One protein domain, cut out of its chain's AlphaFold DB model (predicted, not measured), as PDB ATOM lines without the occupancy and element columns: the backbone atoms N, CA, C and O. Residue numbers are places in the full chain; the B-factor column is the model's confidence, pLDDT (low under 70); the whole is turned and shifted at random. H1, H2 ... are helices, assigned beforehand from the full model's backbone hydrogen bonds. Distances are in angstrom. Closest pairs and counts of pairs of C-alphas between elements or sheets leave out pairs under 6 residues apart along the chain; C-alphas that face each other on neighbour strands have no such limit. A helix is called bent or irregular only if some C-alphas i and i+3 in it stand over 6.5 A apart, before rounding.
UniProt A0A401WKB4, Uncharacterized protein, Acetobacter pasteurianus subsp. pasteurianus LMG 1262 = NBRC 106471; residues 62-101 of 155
ATOM      1  N   ASN A  62     193.630 219.871 258.037       88.94
ATOM      2  CA  ASN A  62     193.072 220.984 258.819       88.94
ATOM      3  C   ASN A  62     193.745 221.204 260.192       88.94
ATOM      4  O   ASN A  62     193.116 221.690 261.130       88.94
ATOM      5  N   GLN A  63     195.033 220.866 260.324       94.12
ATOM      6  CA  GLN A  63     195.801 221.071 261.555       94.12
ATOM      7  C   GLN A  63     196.870 222.157 261.363       94.12
ATOM      8  O   GLN A  63     197.867 221.910 260.684       94.12
ATOM      9  N   PRO A  64     196.734 223.345 261.988       91.06
ATOM     10  CA  PRO A  64     197.693 224.437 261.799       91.06
ATOM     11  C   PRO A  64     199.094 224.079 262.313       91.06
ATOM     12  O   PRO A  64     200.075 224.314 261.619       91.06
ATOM     13  N   LYS A  65     199.189 223.386 263.458       93.19
ATOM     14  CA  LYS A  65     200.476 222.921 264.007       93.19
ATOM     15  C   LYS A  65     201.225 221.972 263.064       93.19
ATOM     16  O   LYS A  65     202.448 221.994 263.017       93.19
ATOM     17  N   LEU A  66     200.502 221.135 262.315       92.69
ATOM     18  CA  LEU A  66     201.104 220.228 261.338       92.69
ATOM     19  C   LEU A  66     201.707 221.008 260.164       92.69
ATOM     20  O   LEU A  66     202.796 220.680 259.705       92.69
ATOM     21  N   ASN A  67     201.019 222.056 259.704       93.44
ATOM     22  CA  ASN A  67     201.512 222.905 258.622       93.44
ATOM     23  C   ASN A  67     202.839 223.578 258.996       93.44
ATOM     24  O   ASN A  67     203.733 223.644 258.152       93.44
ATOM     25  N   ASP A  68     202.979 224.018 260.249       92.88
ATOM     26  CA  ASP A  68     204.204 224.643 260.756       92.88
ATOM     27  C   ASP A  68     205.363 223.641 260.844       92.88
ATOM     28  O   ASP A  68     206.478 223.928 260.421       92.88
ATOM     29  N   LEU A  69     205.105 222.421 261.323       93.69
ATOM     30  CA  LEU A  69     206.137 221.380 261.372       93.69
ATOM     31  C   LEU A  69     206.605 220.969 259.973       93.69
ATOM     32  O   LEU A  69     207.797 220.756 259.753       93.69
ATOM     33  N   ILE A  70     205.680 220.876 259.016       93.31
ATOM     34  CA  ILE A  70     206.017 220.544 257.630       93.31
ATOM     35  C   ILE A  70     206.778 221.688 256.964       93.31
ATOM     36  O   ILE A  70     207.709 221.422 256.210       93.31
ATOM     37  N   SER A  71     206.432 222.950 257.228       91.19
ATOM     38  CA  SER A  71     207.155 224.083 256.641       91.19
ATOM     39  C   SER A  71     208.607 224.127 257.120       91.19
ATOM     40  O   SER A  71     209.508 224.209 256.286       91.19
ATOM     41  N   VAL A  72     208.840 223.943 258.424       92.62
ATOM     42  CA  VAL A  72     210.188 223.820 259.000       92.62
ATOM     43  C   VAL A  72     210.913 222.604 258.417       92.62
ATOM     44  O   VAL A  72     212.047 222.716 257.957       92.62
ATOM     45  N   GLY A  73     210.240 221.453 258.349       92.50
ATOM     46  CA  GLY A  73     210.798 220.229 257.777       92.50
ATOM     47  C   GLY A  73     211.084 220.298 256.274       92.50
ATOM     48  O   GLY A  73     211.885 219.519 255.781       92.50
ATOM     49  N   LEU A  74     210.464 221.201 255.516       91.50
ATOM     50  CA  LEU A  74     210.790 221.409 254.100       91.50
ATOM     51  C   LEU A  74     211.948 222.395 253.905       91.50
ATOM     52  O   LEU A  74     212.632 222.314 252.889       91.50
ATOM     53  N   GLN A  75     212.152 223.319 254.845       90.44
ATOM     54  CA  GLN A  75     213.207 224.333 254.779       90.44
ATOM     55  C   GLN A  75     214.547 223.810 255.307       90.44
ATOM     56  O   GLN A  75     215.579 224.024 254.678       90.44
ATOM     57  N   GLU A  76     214.524 223.078 256.421       92.38
ATOM     58  CA  GLU A  76     215.732 222.704 257.169       92.38
ATOM     59  C   GLU A  76     216.163 221.241 256.953       92.38
ATOM     60  O   GLU A  76     217.075 220.741 257.613       92.38
ATOM     61  N   ASN A  77     215.515 220.509 256.042       94.56
ATOM     62  CA  ASN A  77     215.817 219.092 255.846       94.56
ATOM     63  C   ASN A  77     217.011 218.868 254.911       94.56
ATOM     64  O   ASN A  77     216.963 219.092 253.698       94.56
ATOM     65  N   ILE A  78     218.078 218.338 255.508       95.06
ATOM     66  CA  ILE A  78     219.342 218.003 254.850       95.06
ATOM     67  C   ILE A  78     219.151 216.951 253.751       95.06
ATOM     68  O   ILE A  78     219.820 217.037 252.723       95.06
ATOM     69  N   ASP A  79     218.223 216.006 253.898       95.38
ATOM     70  CA  ASP A  79     217.973 214.972 252.888       95.38
ATOM     71  C   ASP A  79     217.376 215.560 251.605       95.38
ATOM     72  O   ASP A  79     217.719 215.125 250.502       95.38
ATOM     73  N   ILE A  80     216.519 216.582 251.724       93.88
ATOM     74  CA  ILE A  80     215.956 217.295 250.566       93.88
ATOM     75  C   ILE A  80     217.063 218.070 249.849       93.88
ATOM     76  O   ILE A  80     217.173 217.995 248.622       93.88
ATOM     77  N   ASN A  81     217.922 218.754 250.606       94.00
ATOM     78  CA  ASN A  81     219.077 219.459 250.052       94.00
ATOM     79  C   ASN A  81     220.049 218.484 249.370       94.00
ATOM     80  O   ASN A  81     220.484 218.721 248.245       94.00
ATOM     81  N   LEU A  82     220.314 217.329 249.979       96.94
ATOM     82  CA  LEU A  82     221.133 216.274 249.388       96.94
ATOM     83  C   LEU A  82     220.518 215.729 248.090       96.94
ATOM     84  O   LEU A  82     221.233 215.506 247.112       96.94
ATOM     85  N   ALA A  83     219.203 215.506 248.058       96.31
ATOM     86  CA  ALA A  83     218.506 215.074 246.850       96.31
ATOM     87  C   ALA A  83     218.584 216.132 245.735       96.31
ATOM     88  O   ALA A  83     218.768 215.781 244.566       96.31
ATOM     89  N   TYR A  84     218.500 217.417 246.090       96.00
ATOM     90  CA  TYR A  84     218.681 218.524 245.153       96.00
ATOM     91  C   TYR A  84     220.097 218.548 244.564       96.00
ATOM     92  O   TYR A  84     220.247 218.620 243.344       96.00
ATOM     93  N   GLU A  85     221.129 218.405 245.394       97.19
ATOM     94  CA  GLU A  85     222.516 218.358 244.919       97.19
ATOM     95  C   GLU A  85     222.776 217.144 244.021       97.19
ATOM     96  O   GLU A  85     223.409 217.267 242.972       97.19
ATOM     97  N   LYS A  86     222.203 215.977 244.344       97.06
ATOM     98  CA  LYS A  86     222.258 214.795 243.465       97.06
ATOM     99  C   LYS A  86     221.622 215.058 242.099       97.06
ATOM    100  O   LYS A  86     222.162 214.641 241.073       97.06
ATOM    101  N   LEU A  87     220.498 215.775 242.064       97.62
ATOM    102  CA  LEU A  87     219.872 216.185 240.809       97.62
ATOM    103  C   LEU A  87     220.780 217.134 240.010       97.62
ATOM    104  O   LEU A  87     220.886 216.994 238.789       97.62
ATOM    105  N   GLN A  88     221.443 218.086 240.670       97.69
ATOM    106  CA  GLN A  88     222.382 218.991 240.003       97.69
ATOM    107  C   GLN A  88     223.615 218.253 239.475       97.69
ATOM    108  O   GLN A  88     224.004 218.479 238.326       97.69
ATOM    109  N   ALA A  89     224.171 217.318 240.246       97.19
ATOM    110  CA  ALA A  89     225.271 216.462 239.812       97.19
ATOM    111  C   ALA A  89     224.909 215.688 238.530       97.19
ATOM    112  O   ALA A  89     225.630 215.780 237.539       97.19
ATOM    113  N   SER A  90     223.736 215.047 238.486       96.69
ATOM    114  CA  SER A  90     223.251 214.332 237.292       96.69
ATOM    115  C   SER A  90     223.101 215.244 236.059       96.69
ATOM    116  O   SER A  90     223.426 214.865 234.927       96.69
ATOM    117  N   ARG A  91     222.663 216.496 236.254       96.12
ATOM    118  CA  ARG A  91     222.601 217.489 235.166       96.12
ATOM    119  C   ARG A  91     223.988 217.875 234.660       96.12
ATOM    120  O   ARG A  91     224.155 218.070 233.457       96.12
ATOM    121  N   ILE A  92     224.970 218.002 235.551       96.06
ATOM    122  CA  ILE A  92     226.359 218.289 235.176       96.06
ATOM    123  C   ILE A  92     226.953 217.108 234.407       96.06
ATOM    124  O   ILE A  92     227.556 217.325 233.360       96.06
ATOM    125  N   GLU A  93     226.723 215.874 234.851       95.25
ATOM    126  CA  GLU A  93     227.152 214.667 234.131       95.25
ATOM    127  C   GLU A  93     226.576 214.616 232.714       95.25
ATOM    128  O   GLU A  93     227.306 214.374 231.755       95.25
ATOM    129  N   THR A  94     225.293 214.953 232.558       94.19
ATOM    130  CA  THR A  94     224.653 215.044 231.235       94.19
ATOM    131  C   THR A  94     225.339 216.090 230.349       94.19
ATOM    132  O   THR A  94     225.588 215.844 229.168       94.19
ATOM    133  N   LYS A  95     225.693 217.253 230.908       93.25
ATOM    134  CA  LYS A  95     226.432 218.299 230.180       93.25
ATOM    135  C   LYS A  95     227.844 217.854 229.803       93.25
ATOM    136  O   LYS A  95     228.287 218.166 228.706       93.25
ATOM    137  N   ILE A  96     228.539 217.122 230.675       92.31
ATOM    138  CA  ILE A  96     229.866 216.561 230.384       92.31
ATOM    139  C   ILE A  96     229.770 215.545 229.242       92.31
ATOM    140  O   ILE A  96     230.556 215.620 228.301       92.31
ATOM    141  N   ALA A  97     228.787 214.641 229.286       91.12
ATOM    142  CA  ALA A  97     228.547 213.672 228.220       91.12
ATOM    143  C   ALA A  97     228.225 214.357 226.882       91.12
ATOM    144  O   ALA A  97     228.683 213.920 225.830       91.12
ATOM    145  N   TYR A  98     227.479 215.464 226.916       89.06
ATOM    146  CA  TYR A  98     227.219 216.270 225.727       89.06
ATOM    147  C   TYR A  98     228.484 216.972 225.207       89.06
ATOM    148  O   TYR A  98     228.768 216.906 224.013       89.06
ATOM    149  N   ALA A  99     229.278 217.578 226.094       88.06
ATOM    150  CA  ALA A  99     230.540 218.230 225.746       88.06
ATOM    151  C   ALA A  99     231.574 217.251 225.165       88.06
ATOM    152  O   ALA A  99     232.374 217.643 224.323       88.06
ATOM    153  N   ALA A 100     231.532 215.970 225.549       87.25
ATOM    154  CA  ALA A 100     232.381 214.932 224.963       87.25
ATOM    155  C   ALA A 100     232.115 214.694 223.462       87.25
ATOM    156  O   ALA A 100     232.984 214.178 222.765       87.25
ATOM    157  N   ASN A 101     230.944 215.090 222.949       85.75
ATOM    158  CA  ASN A 101     230.618 215.028 221.520       85.75
ATOM    159  C   ASN A 101     230.992 216.312 220.756       85.75
ATOM    160  O   ASN A 101     230.719 216.416 219.559       85.75
TER     161      ASN A 101
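What this domain is: This is residues 62 to 101 of the 155 residues of an uncharacterized protein of Acetobacter pasteurianus subsp. pasteurianus LMG 1262 = NBRC 106471 (UniProt A0A401WKB4). Two helices follow each other end to end in one long, thin, bent rod, with a wide corner at the two residues between them. The shorter H1 makes one arm and the longer H2 the other, and neither folds back on the other. The printed part has 40 residues with two named helices, H1 and then H2, and no named strand; its class is all helix. The whole is extended, with a radius of gyration of the C-alphas of 16.7 A, and the C-alphas span 53 by 18 by 8 A along their three main axes.

Where its parts are: After Asn 62 and Gln 63, H1 runs from Pro 64 to Gln 75, 17.0 A from first to last C-alpha. It begins with C-alpha 64 at (197.693, 224.437, 261.799) and ends with C-alpha 75 at (213.207, 224.333, 254.779). Glu 76 and Asn 77 come next. H2 then runs from Ile 78 to Ala 99, 31.2 A long, from C-alpha 78 at (219.342, 218.003, 254.850) to C-alpha 99 at (230.540, 218.230, 225.746). Ala 100 and Asn 101 follow it.

How they stand to each other: H1 and H2 are joined by a tight link of 2 residues. They run the same way, at a steep tilt of 39 degrees. They are close but not clearly touching: their closest C-alphas, those of Leu 74 and Ile 80, are 7.5 A apart. Their centres are 26.7 A apart. In H1 and H2 every O i to N i+4 pair is within hydrogen-bond range.

The domain as a whole: The C-alphas of Gln 63 and Asn 101, the two farthest apart, are separated by 53.4 A. Residues 62 to 101 stand free, with no C-alpha 8 or more residues away along the chain within 10 A. The printed part has no cut and no long link. The mean pLDDT of the printed part is 93.4, and no printed residue is under 70.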